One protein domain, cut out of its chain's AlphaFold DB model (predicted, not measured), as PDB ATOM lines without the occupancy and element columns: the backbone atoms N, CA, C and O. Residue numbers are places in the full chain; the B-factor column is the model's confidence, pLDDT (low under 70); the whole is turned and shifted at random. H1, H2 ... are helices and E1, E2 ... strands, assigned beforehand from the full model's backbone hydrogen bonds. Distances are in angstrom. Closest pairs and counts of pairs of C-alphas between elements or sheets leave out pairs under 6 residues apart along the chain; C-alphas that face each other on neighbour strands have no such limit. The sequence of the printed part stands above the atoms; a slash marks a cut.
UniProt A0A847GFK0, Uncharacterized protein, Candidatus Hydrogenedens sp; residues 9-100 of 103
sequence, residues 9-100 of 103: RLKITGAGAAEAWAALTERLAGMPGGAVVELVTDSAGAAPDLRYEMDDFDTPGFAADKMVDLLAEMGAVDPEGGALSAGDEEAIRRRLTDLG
ATOM      1  N   ARG A   9     149.344 173.179 174.841       88.81
ATOM      2  CA  ARG A   9     147.928 173.482 174.615       88.81
ATOM      3  C   ARG A   9     147.289 174.093 175.852       88.81
ATOM      4  O   ARG A   9     147.102 173.416 176.862       88.81
ATOM      5  N   LEU A  10     146.888 175.354 175.757       89.00
ATOM      6  CA  LEU A  10     146.246 176.091 176.838       89.00
ATOM      7  C   LEU A  10     144.782 176.364 176.499       89.00
ATOM      8  O   LEU A  10     144.474 176.949 175.465       89.00
ATOM      9  N   LYS A  11     143.866 175.987 177.389       90.88
ATOM     10  CA  LYS A  11     142.450 176.358 177.307       90.88
ATOM     11  C   LYS A  11     142.146 177.448 178.321       90.88
ATOM     12  O   LYS A  11     142.224 177.192 179.518       90.88
ATOM     13  N   ILE A  12     141.748 178.622 177.838       89.38
ATOM     14  CA  ILE A  12     141.321 179.746 178.677       89.38
ATOM     15  C   ILE A  12     139.796 179.821 178.650       89.38
ATOM     16  O   ILE A  12     139.190 179.857 177.577       89.38
ATOM     17  N   THR A  13     139.165 179.826 179.820       90.00
ATOM     18  CA  THR A  13     137.712 179.972 179.979       90.00
ATOM     19  C   THR A  13     137.384 181.151 180.887       90.00
ATOM     20  O   THR A  13     138.170 181.471 181.767       90.00
ATOM     21  N   GLY A  14     136.226 181.785 180.691       86.81
ATOM     22  CA  GLY A  14     135.757 182.907 181.517       86.81
ATOM     23  C   GLY A  14     135.574 184.213 180.739       86.81
ATOM     24  O   GLY A  14     135.836 184.286 179.533       86.81
ATOM     25  N   ALA A  15     135.070 185.238 181.426       82.88
ATOM     26  CA  ALA A  15     134.918 186.574 180.860       82.88
ATOM     27  C   ALA A  15     136.303 187.215 180.672       82.88
ATOM     28  O   ALA A  15     137.118 187.207 181.586       82.88
ATOM     29  N   GLY A  16     136.586 187.738 179.477       85.12
ATOM     30  CA  GLY A  16     137.891 188.333 179.161       85.12
ATOM     31  C   GLY A  16     138.961 187.348 178.675       85.12
ATOM     32  O   GLY A  16     140.117 187.735 178.522       85.12
ATOM     33  N   ALA A  17     138.599 186.087 178.393       87.69
ATOM     34  CA  ALA A  17     139.542 185.060 177.928       87.69
ATOM     35  C   ALA A  17     140.321 185.477 176.667       87.69
ATOM     36  O   ALA A  17     141.498 185.146 176.521       87.69
ATOM     37  N   ALA A  18     139.681 186.225 175.764       89.00
ATOM     38  CA  ALA A  18     140.324 186.736 174.558       89.00
ATOM     39  C   ALA A  18     141.360 187.826 174.884       89.00
ATOM     40  O   ALA A  18     142.468 187.805 174.351       89.00
ATOM     41  N   GLU A  19     141.030 188.752 175.785       91.00
ATOM     42  CA  GLU A  19     141.947 189.795 176.249       91.00
ATOM     43  C   GLU A  19     143.127 189.217 177.037       91.00
ATOM     44  O   GLU A  19     144.267 189.638 176.836       91.00
ATOM     45  N   ALA A  20     142.883 188.223 177.895       90.06
ATOM     46  CA  ALA A  20     143.937 187.532 178.631       90.06
ATOM     47  C   ALA A  20     144.861 186.741 177.693       90.06
ATOM     48  O   ALA A  20     146.076 186.755 177.875       90.06
ATOM     49  N   TRP A  21     144.314 186.116 176.643       91.50
ATOM     50  CA  TRP A  21     145.117 185.482 175.595       91.50
ATOM     51  C   TRP A  21     146.009 186.488 174.854       91.50
ATOM     52  O   TRP A  21     147.185 186.211 174.604       91.50
ATOM     53  N   ALA A  22     145.473 187.663 174.518       91.06
ATOM     54  CA  ALA A  22     146.244 188.718 173.866       91.06
ATOM     55  C   ALA A  22     147.396 189.205 174.760       91.06
ATOM     56  O   ALA A  22     148.537 189.275 174.301       91.06
ATOM     57  N   ALA A  23     147.118 189.457 176.043       91.38
ATOM     58  CA  ALA A  23     148.127 189.848 177.026       91.38
ATOM     59  C   ALA A  23     149.199 188.761 177.228       91.38
ATOM     60  O   ALA A  23     150.391 189.067 177.277       91.38
ATOM     61  N   LEU A  24     148.801 187.484 177.273       90.00
ATOM     62  CA  LEU A  24     149.729 186.355 177.355       90.00
ATOM     63  C   LEU A  24     150.631 186.281 176.120       90.00
ATOM     64  O   LEU A  24     151.842 186.140 176.251       90.00
ATOM     65  N   THR A  25     150.059 186.412 174.923       88.62
ATOM     66  CA  THR A  25     150.820 186.356 173.665       88.62
ATOM     67  C   THR A  25     151.857 187.476 173.596       88.62
ATOM     68  O   THR A  25     153.001 187.231 173.216       88.62
ATOM     69  N   GLU A  26     151.487 188.693 174.004       88.62
ATOM     70  CA  GLU A  26     152.415 189.825 174.093       88.62
ATOM     71  C   GLU A  26     153.552 189.543 175.085       88.62
ATOM     72  O   GLU A  26     154.724 189.780 174.780       88.62
ATOM     73  N   ARG A  27     153.227 188.963 176.247       85.06
ATOM     74  CA  ARG A  27     154.216 188.610 177.269       85.06
ATOM     75  C   ARG A  27     155.194 187.541 176.780       85.06
ATOM     76  O   ARG A  27     156.398 187.709 176.950       85.06
ATOM     77  N   LEU A  28     154.685 186.491 176.134       84.25
ATOM     78  CA  LEU A  28     155.485 185.404 175.561       84.25
ATOM     79  C   LEU A  28     156.366 185.882 174.401       84.25
ATOM     80  O   LEU A  28     157.506 185.440 174.283       84.25
ATOM     81  N   ALA A  29     155.885 186.819 173.576       83.38
ATOM     82  CA  ALA A  29     156.678 187.415 172.499       83.38
ATOM     83  C   ALA A  29     157.906 188.187 173.019       83.38
ATOM     84  O   ALA A  29     158.897 188.322 172.302       83.38
ATOM     85  N   GLY A  30     157.853 188.675 174.262       78.62
ATOM     86  CA  GLY A  30     158.970 189.332 174.938       78.62
ATOM     87  C   GLY A  30     159.958 188.387 175.631       78.62
ATOM     88  O   GLY A  30     160.960 188.872 176.155       78.62
ATOM     89  N   MET A  31     159.702 187.073 175.669       76.38
ATOM     90  CA  MET A  31     160.524 186.118 176.422       76.38
ATOM     91  C   MET A  31     161.613 185.452 175.566       76.38
ATOM     92  O   MET A  31     161.332 184.963 174.465       76.38
ATOM     93  N   PRO A  32     162.860 185.361 176.070       65.69
ATOM     94  CA  PRO A  32     163.901 184.567 175.431       65.69
ATOM     95  C   PRO A  32     163.545 183.074 175.530       65.69
ATOM     96  O   PRO A  32     163.196 182.580 176.592       65.69
ATOM     97  N   GLY A  33     163.617 182.345 174.414       64.50
ATOM     98  CA  GLY A  33     163.309 180.906 174.384       64.50
ATOM     99  C   GLY A  33     161.895 180.536 173.921       64.50
ATOM    100  O   GLY A  33     161.615 179.347 173.823       64.50
ATOM    101  N   GLY A  34     161.055 181.528 173.589       63.53
ATOM    102  CA  GLY A  34     159.832 181.414 172.780       63.53
ATOM    103  C   GLY A  34     159.068 180.095 172.914       63.53
ATOM    104  O   GLY A  34     159.193 179.218 172.061       63.53
ATOM    105  N   ALA A  35     158.251 179.951 173.960       70.31
ATOM    106  CA  ALA A  35     157.340 178.816 174.029       70.31
ATOM    107  C   ALA A  35     156.244 178.959 172.973       70.31
ATOM    108  O   ALA A  35     155.587 179.997 172.866       70.31
ATOM    109  N   VAL A  36     156.019 177.892 172.212       75.94
ATOM    110  CA  VAL A  36     154.872 177.811 171.314       75.94
ATOM    111  C   VAL A  36     153.679 177.371 172.156       75.94
ATOM    112  O   VAL A  36     153.617 176.220 172.575       75.94
ATOM    113  N   VAL A  37     152.761 178.290 172.448       83.38
ATOM    114  CA  VAL A  37     151.503 177.992 173.149       83.38
ATOM    115  C   VAL A  37     150.364 178.048 172.135       83.38
ATOM    116  O   VAL A  37     150.245 179.011 171.379       83.38
ATOM    117  N   GLU A  38     149.529 177.015 172.105       86.50
ATOM    118  CA  GLU A  38     148.340 176.932 171.259       86.50
ATOM    119  C   GLU A  38     147.085 177.127 172.113       86.50
ATOM    120  O   GLU A  38     146.855 176.394 173.077       86.50
ATOM    121  N   LEU A  39     146.252 178.105 171.748       84.12
ATOM    122  CA  LEU A  39     144.955 178.304 172.385       84.12
ATOM    123  C   LEU A  39     143.971 177.220 171.930       84.12
ATOM    124  O   LEU A  39     143.555 177.183 170.769       84.12
ATOM    125  N   VAL A  40     143.525 176.387 172.867       84.06
ATOM    126  CA  VAL A  40     142.458 175.410 172.644       84.06
ATOM    127  C   VAL A  40     141.117 176.045 172.973       84.06
ATOM    128  O   VAL A  40     140.783 176.289 174.133       84.06
ATOM    129  N   THR A  41     140.316 176.271 171.938       75.94
ATOM    130  CA  THR A  41     138.896 176.614 172.088       75.94
ATOM    131  C   THR A  41     138.052 175.333 172.107       75.94
ATOM    132  O   THR A  41     138.479 174.304 171.582       75.94
ATOM    133  N   ASP A  42     136.854 175.369 172.710       68.06
ATOM    134  CA  ASP A  42     135.935 174.212 172.856       68.06
ATOM    135  C   ASP A  42     135.614 173.461 171.546       68.06
ATOM    136  O   ASP A  42     135.085 172.353 171.574       68.06
ATOM    137  N   SER A  43     135.964 174.038 170.399       58.25
ATOM    138  CA  SER A  43     135.716 173.499 169.065       58.25
ATOM    139  C   SER A  43     136.713 172.426 168.601       58.25
ATOM    140  O   SER A  43     136.464 171.795 167.575       58.25
ATOM    141  N   ALA A  44     137.831 172.197 169.300       53.53
ATOM    142  CA  ALA A  44     138.851 171.232 168.884       53.53
ATOM    143  C   ALA A  44     138.911 170.036 169.846       53.53
ATOM    144  O   ALA A  44     139.181 170.193 171.030       53.53
ATOM    145  N   GLY A  45     138.696 168.820 169.333       57.91
ATOM    146  CA  GLY A  45     138.686 167.567 170.105       57.91
ATOM    147  C   GLY A  45     140.031 167.130 170.707       57.91
ATOM    148  O   GLY A  45     140.181 165.958 171.044       57.91
ATOM    149  N   ALA A  46     141.009 168.032 170.826       66.12
ATOM    150  CA  ALA A  46     142.263 167.793 171.527       66.12
ATOM    151  C   ALA A  46     142.132 168.260 172.983       66.12
ATOM    152  O   ALA A  46     141.686 169.376 173.252       66.12
ATOM    153  N   ALA A  47     142.514 167.401 173.929       80.38
ATOM    154  CA  ALA A  47     142.557 167.781 175.335       80.38
ATOM    155  C   ALA A  47     143.633 168.866 175.544       80.38
ATOM    156  O   ALA A  47     144.735 168.719 175.009       80.38
ATOM    157  N   PRO A  48     143.331 169.948 176.285       85.81
ATOM    158  CA  PRO A  48     144.347 170.923 176.649       85.81
ATOM    159  C   PRO A  48     145.330 170.317 177.657       85.81
ATOM    160  O   PRO A  48     144.924 169.537 178.519       85.81
ATOM    161  N   ASP A  49     146.597 170.715 177.568       86.31
ATOM    162  CA  ASP A  49     147.625 170.388 178.559       86.31
ATOM    163  C   ASP A  49     147.386 171.179 179.860       86.31
ATOM    164  O   ASP A  49     147.574 170.654 180.954       86.31
ATOM    165  N   LEU A  50     146.886 172.419 179.744       87.06
ATOM    166  CA  LEU A  50     146.478 173.259 180.872       87.06
ATOM    167  C   LEU A  50     145.124 173.916 180.617       87.06
ATOM    168  O   LEU A  50     144.853 174.433 179.533       87.06
ATOM    169  N   ARG A  51     144.278 173.945 181.647       89.62
ATOM    170  CA  ARG A  51     143.054 174.747 181.668       89.62
ATOM    171  C   ARG A  51     143.226 175.882 182.672       89.62
ATOM    172  O   ARG A  51     143.430 175.613 183.851       89.62
ATOM    173  N   TYR A  52     143.097 177.115 182.199       89.06
ATOM    174  CA  TYR A  52     143.039 178.312 183.026       89.06
ATOM    175  C   TYR A  52     141.614 178.866 183.008       89.06
ATOM    176  O   TYR A  52     141.060 179.141 181.942       89.06
ATOM    177  N   GLU A  53     141.013 179.012 184.181       90.31
ATOM    178  CA  GLU A  53     139.720 179.671 184.338       90.31
ATOM    179  C   GLU A  53     139.964 181.076 184.879       90.31
ATOM    180  O   GLU A  53     140.587 181.240 185.927       90.31
ATOM    181  N   MET A  54     139.520 182.082 184.130       88.94
ATOM    182  CA  MET A  54     139.592 183.469 184.558       88.94
ATOM    183  C   MET A  54     138.622 183.712 185.701       88.94
ATOM    184  O   MET A  54     137.435 183.399 185.594       88.94
ATOM    185  N   ASP A  55     139.142 184.323 186.756       88.44
ATOM    186  CA  ASP A  55     138.331 184.850 187.840       88.44
ATOM    187  C   ASP A  55     137.649 186.161 187.407       88.44
ATOM    188  O   ASP A  55     138.215 186.938 186.636       88.44
ATOM    189  N   ASP A  56     136.445 186.438 187.915       82.75
ATOM    190  CA  ASP A  56     135.704 187.671 187.603       82.75
ATOM    191  C   ASP A  56     136.465 188.953 188.001       82.75
ATOM    192  O   ASP A  56     136.186 190.034 187.476       82.75
ATOM    193  N   PHE A  57     137.428 188.848 188.922       86.06
ATOM    194  CA  PHE A  57     138.279 189.953 189.360       86.06
ATOM    195  C   PHE A  57     139.662 189.961 188.692       86.06
ATOM    196  O   PHE A  57     140.449 190.883 188.939       86.06
ATOM    197  N   ASP A  58     139.981 188.977 187.847       86.94
ATOM    198  CA  ASP A  58     141.252 188.951 187.131       86.94
ATOM    199  C   ASP A  58     141.269 190.032 186.040       86.94
ATOM    200  O   ASP A  58     140.436 190.083 185.133       86.94
ATOM    201  N   THR A  59     142.290 190.887 186.081       90.00
ATOM    202  CA  THR A  59     142.605 191.741 184.932       90.00
ATOM    203  C   THR A  59     143.356 190.927 183.873       90.00
ATOM    204  O   THR A  59     144.109 190.019 184.235       90.00
ATOM    205  N   PRO A  60     143.243 191.259 182.572       88.88
ATOM    206  CA  PRO A  60     143.920 190.516 181.506       88.88
ATOM    207  C   PRO A  60     145.433 190.367 181.714       88.88
ATOM    208  O   PRO A  60     145.988 189.298 181.483       88.88
ATOM    209  N   GLY A  61     146.096 191.423 182.202       87.44
ATOM    210  CA  GLY A  61     147.532 191.394 182.492       87.44
ATOM    211  C   GLY A  61     147.888 190.497 183.677       87.44
ATOM    212  O   GLY A  61     148.882 189.783 183.623       87.44
ATOM    213  N   PHE A  62     147.060 190.482 184.722       89.69
ATOM    214  CA  PHE A  62     147.286 189.621 185.882       89.69
ATOM    215  C   PHE A  62     147.032 188.143 185.565       89.69
ATOM    216  O   PHE A  62     147.807 187.282 185.971       89.69
ATOM    217  N   ALA A  63     145.993 187.848 184.778       90.75
ATOM    218  CA  ALA A  63     145.755 186.504 184.266       90.75
ATOM    219  C   ALA A  63     146.919 186.028 183.380       90.75
ATOM    220  O   ALA A  63     147.349 184.885 183.499       90.75
ATOM    221  N   ALA A  64     147.458 186.899 182.520       90.38
ATOM    222  CA  ALA A  64     148.625 186.584 181.698       90.38
ATOM    223  C   ALA A  64     149.860 186.226 182.533       90.38
ATOM    224  O   ALA A  64     150.527 185.247 182.215       90.38
ATOM    225  N   ASP A  65     150.133 186.973 183.603       89.31
ATOM    226  CA  ASP A  65     151.263 186.714 184.502       89.31
ATOM    227  C   ASP A  65     151.123 185.349 185.196       89.31
ATOM    228  O   ASP A  65     151.988 184.489 185.055       89.31
ATOM    229  N   LYS A  66     149.949 185.070 185.780       90.12
ATOM    230  CA  LYS A  66     149.634 183.749 186.351       90.12
ATOM    231  C   LYS A  66     149.781 182.615 185.336       90.12
ATOM    232  O   LYS A  66     150.269 181.541 185.671       90.12
ATOM    233  N   MET A  67     149.323 182.819 184.100       90.00
ATOM    234  CA  MET A  67     149.448 181.812 183.045       90.00
ATOM    235  C   MET A  67     150.913 181.560 182.678       90.00
ATOM    236  O   MET A  67     151.270 180.414 182.420       90.00
ATOM    237  N   VAL A  68     151.766 182.586 182.684       88.56
ATOM    238  CA  VAL A  68     153.215 182.435 182.497       88.56
ATOM    239  C   VAL A  68     153.831 181.621 183.627       88.56
ATOM    240  O   VAL A  68     154.574 180.690 183.328       88.56
ATOM    241  N   ASP A  69     153.512 181.922 184.888       87.94
ATOM    242  CA  ASP A  69     153.998 181.143 186.033       87.94
ATOM    243  C   ASP A  69     153.601 179.669 185.909       87.94
ATOM    244  O   ASP A  69     154.451 178.789 185.986       87.94
ATOM    245  N   LEU A  70     152.333 179.387 185.590       88.94
ATOM    246  CA  LEU A  70     151.860 178.014 185.392       88.94
ATOM    247  C   LEU A  70     152.595 177.313 184.240       88.94
ATOM    248  O   LEU A  70     152.978 176.146 184.345       88.94
ATOM    249  N   LEU A  71     152.807 178.014 183.122       86.50
ATOM    250  CA  LEU A  71     153.595 177.495 182.004       86.50
ATOM    251  C   LEU A  71     155.051 177.233 182.426       86.50
ATOM    252  O   LEU A  71     155.659 176.290 181.921       86.50
ATOM    253  N   ALA A  72     155.611 178.030 183.338       84.12
ATOM    254  CA  ALA A  72     156.964 177.860 183.854       84.12
ATOM    255  C   ALA A  72     157.072 176.643 184.774       84.12
ATOM    256  O   ALA A  72     157.968 175.819 184.606       84.12
ATOM    257  N   GLU A  73     156.104 176.468 185.676       85.50
ATOM    258  CA  GLU A  73     156.007 175.302 186.558       85.50
ATOM    259  C   GLU A  73     155.928 173.983 185.771       85.50
ATOM    260  O   GLU A  73     156.432 172.951 186.214       85.50
ATOM    261  N   MET A  74     155.344 174.014 184.571       83.19
ATOM    262  CA  MET A  74     155.272 172.862 183.667       83.19
ATOM    263  C   MET A  74     156.479 172.731 182.722       83.19
ATOM    264  O   MET A  74     156.517 171.814 181.899       83.19
ATOM    265  N   GLY A  75     157.455 173.641 182.793       79.19
ATOM    266  CA  GLY A  75     158.627 173.668 181.909       79.19
ATOM    267  C   GLY A  75     158.309 174.047 180.454       79.19
ATOM    268  O   GLY A  75     159.108 173.806 179.536       79.19
ATOM    269  N   ALA A  76     157.129 174.620 180.206       80.62
ATOM    270  CA  ALA A  76     156.742 175.115 178.891       80.62
ATOM    271  C   ALA A  76     157.519 176.393 178.546       80.62
ATOM    272  O   ALA A  76     158.076 176.467 177.445       80.62
ATOM    273  N   VAL A  77     157.627 177.327 179.501       79.12
ATOM    274  CA  VAL A  77     158.411 178.575 179.416       79.12
ATOM    275  C   VAL A  77     159.493 178.619 180.496       79.12
ATOM    276  O   VAL A  77     159.396 177.920 181.497       79.12
ATOM    277  N   ASP A  78     160.499 179.466 180.302       78.44
ATOM    278  CA  ASP A  78     161.483 179.819 181.325       78.44
ATOM    279  C   ASP A  78     161.474 181.352 181.474       78.44
ATOM    280  O   ASP A  78     162.099 182.052 180.674       78.44
ATOM    281  N   PRO A  79     160.679 181.906 182.407       68.38
ATOM    282  CA  PRO A  79     160.441 183.347 182.488       68.38
ATOM    283  C   PRO A  79     161.662 184.110 183.013       68.38
ATOM    284  O   PRO A  79     161.805 185.301 182.731       68.38
ATOM    285  N   GLU A  80     162.545 183.430 183.747       68.06
ATOM    286  CA  GLU A  80     163.783 184.000 184.285       68.06
ATOM    287  C   GLU A  80     164.931 184.001 183.268       68.06
ATOM    288  O   GLU A  80     165.943 184.658 183.500       68.06
ATOM    289  N   GLY A  81     164.756 183.350 182.112       61.75
ATOM    290  CA  GLY A  81     165.724 183.377 181.028       61.75
ATOM    291  C   GLY A  81     167.105 182.920 181.483       61.75
ATOM    292  O   GLY A  81     168.061 183.687 181.406       61.75
ATOM    293  N   GLY A  82     167.224 181.667 181.910       51.75
ATOM    294  CA  GLY A  82     168.517 181.013 181.986       51.75
ATOM    295  C   GLY A  82     168.647 180.009 183.116       51.75
ATOM    296  O   GLY A  82     169.038 180.353 184.230       51.75
ATOM    297  N   ALA A  83     168.636 178.729 182.743       52.44
ATOM    298  CA  ALA A  83     169.817 177.961 183.108       52.44
ATOM    299  C   ALA A  83     171.019 178.774 182.607       52.44
ATOM    300  O   ALA A  83     171.161 178.970 181.395       52.44
ATOM    301  N   LEU A  84     171.812 179.327 183.533       53.84
ATOM    302  CA  LEU A  84     173.099 179.918 183.189       53.84
ATOM    303  C   LEU A  84     173.776 178.936 182.237       53.84
ATOM    304  O   LEU A  84     173.853 177.741 182.530       53.84
ATOM    305  N   SER A  85     174.202 179.398 181.061       60.47
ATOM    306  CA  SER A  85     174.999 178.506 180.232       60.47
ATOM    307  C   SER A  85     176.238 178.116 181.040       60.47
ATOM    308  O   SER A  85     176.695 178.886 181.888       60.47
ATOM    309  N   ALA A  86     176.837 176.960 180.753       61.00
ATOM    310  CA  ALA A  86     178.084 176.578 181.416       61.00
ATOM    311  C   ALA A  86     179.162 177.690 181.324       61.00
ATOM    312  O   ALA A  86     180.008 177.813 182.207       61.00
ATOM    313  N   GLY A  87     179.104 178.538 180.286       66.56
ATOM    314  CA  GLY A  87     179.959 179.719 180.149       66.56
ATOM    315  C   GLY A  87     179.593 180.885 181.078       66.56
ATOM    316  O   GLY A  87     180.493 181.553 181.587       66.56
ATOM    317  N   ASP A  88     178.306 181.119 181.339       73.56
ATOM    318  CA  ASP A  88     177.841 182.142 182.283       73.56
ATOM    319  C   ASP A  88     178.109 181.721 183.736       73.56
ATOM    320  O   ASP A  88     178.563 182.537 184.541       73.56
ATOM    321  N   GLU A  89     177.933 180.434 184.065       74.31
ATOM    322  CA  GLU A  89     178.311 179.872 185.371       74.31
ATOM    323  C   GLU A  89     179.808 180.034 185.642       74.31
ATOM    324  O   GLU A  89     180.204 180.460 186.729       74.31
ATOM    325  N   GLU A  90     180.660 179.746 184.654       77.25
ATOM    326  CA  GLU A  90     182.109 179.874 184.806       77.25
ATOM    327  C   GLU A  90     182.552 181.342 184.924       77.25
ATOM    328  O   GLU A  90     183.437 181.665 185.723       77.25
ATOM    329  N   ALA A  91     181.892 182.259 184.209       80.19
ATOM    330  CA  ALA A  91     182.132 183.694 184.339       80.19
ATOM    331  C   ALA A  91     181.749 184.222 185.733       80.19
ATOM    332  O   ALA A  91     182.511 184.987 186.334       80.19
ATOM    333  N   ILE A  92     180.607 183.788 186.273       83.00
ATOM    334  CA  ILE A  92     180.166 184.138 187.629       83.00
ATOM    335  C   ILE A  92     181.107 183.528 188.666       83.00
ATOM    336  O   ILE A  92     181.567 184.238 189.560       83.00
ATOM    337  N   ARG A  93     181.472 182.249 188.519       81.94
ATOM    338  CA  ARG A  93     182.397 181.557 189.424       81.94
ATOM    339  C   ARG A  93     183.749 182.257 189.481       81.94
ATOM    340  O   ARG A  93     184.234 182.552 190.567       81.94
ATOM    341  N   ARG A  94     184.318 182.607 188.324       84.44
ATOM    342  CA  ARG A  94     185.588 183.338 188.239       84.44
ATOM    343  C   ARG A  94     185.511 184.697 188.930       84.44
ATOM    344  O   ARG A  94     186.445 185.085 189.622       84.44
ATOM    345  N   ARG A  95     184.396 185.410 188.758       84.62
ATOM    346  CA  ARG A  95     184.170 186.720 189.379       84.62
ATOM    347  C   ARG A  95     183.986 186.614 190.895       84.62
ATOM    348  O   ARG A  95     184.471 187.472 191.620       84.62
ATOM    349  N   LEU A  96     183.337 185.559 191.381       87.00
ATOM    350  CA  LEU A  96     183.193 185.284 192.813       87.00
ATOM    351  C   LEU A  96     184.523 184.883 193.467       87.00
ATOM    352  O   LEU A  96     184.794 185.327 194.580       87.00
ATOM    353  N   THR A  97     185.371 184.114 192.775       89.62
ATOM    354  CA  THR A  97     186.744 183.822 193.222       89.62
ATOM    355  C   THR A  97     187.604 185.088 193.266       89.62
ATOM    356  O   THR A  97     188.299 185.312 194.250       89.62
ATOM    357  N   ASP A  98     187.523 185.959 192.252       89.19
ATOM    358  CA  ASP A  98     188.251 187.244 192.218       89.19
ATOM    359  C   ASP A  98     187.863 188.171 193.385       89.19
ATOM    360  O   ASP A  98     188.705 188.848 193.970       89.19
ATOM    361  N   LEU A  99     186.590 188.135 193.782       91.88
ATOM    362  CA  LEU A  99     186.063 188.879 194.926       91.88
ATOM    363  C   LEU A  99     186.295 188.182 196.283       91.88
ATOM    364  O   LEU A  99     185.914 188.740 197.312       91.88
ATOM    365  N   GLY A 100     186.892 186.986 196.304       89.75
ATOM    366  CA  GLY A 100     187.194 186.234 197.526       89.75
ATOM    367  C   GLY A 100     185.983 185.592 198.212       89.75
ATOM    368  O   GLY A 100     186.058 185.259 199.390       89.75
TER     369      GLY A 100
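What this domain is: This is residues 9 to 100 of the 103 residues of an uncharacterized protein of Candidatus Hydrogenedens sp (UniProt A0A847GFK0). A small sheet of three strands has two helices, H1 and H2, over one face and its other face bare, while H3 sits far off at the end of an arm that makes much of the length. Residues 85 to 91 and 93 to 100 stick out from the body. The printed part has 92 residues with three named helices and three named strands, in the order E1 H1 E2 E3 H2 H3; the sheet, E2 E1 E3, is parallel and the class is mixed. It is loose, with a radius of gyration of the C-alphas of 17.4 A, spanning 57 by 29 by 18 A.

How they stand to each other: E1, residues 9 to 13, is the inner strand. E2, residues 37 to 39, is its parallel neighbour, with N 10 and O 38 2.9 A apart. E3, residues 50 to 53, is parallel to E1 too, with N 11 and O 50 2.8 A apart. H1, residues 17 to 29, is on the sheet at a height of 9.9 A; E1, H1 and E2 form a strand-helix-strand unit, two parallel strands joined through a helix, its crossover right-handed. H2, residues 60 to 73, is on the same face, at 9.5 A. H1 and H2 touch at a steep tilt of 58 degrees, the closest C-alphas being those of Ala 20 and Pro 60, 4.1 A apart. H3, residues 86 to 98, touches no helix and is not on the sheet. In H1, H2 and H3 every O i to N i+4 pair is within hydrogen-bond range.

Where its parts are: E1 begins at C-alpha 9, (147.928, 173.482, 174.615), and measures 13.2 A. H1 measures 18.1 A, H2 20.1 A and H3 18.3 A, ending at C-alpha 98, (188.251, 187.244, 192.218).

The domain as a whole: The C-alphas farthest apart, of Ser 43 and Gly 100, are 60.2 A apart. The printed part has no cut; the link from H2 to H3 is long. Residues 32 to 34, 42 to 46 and 79 to 87 have pLDDT under 70.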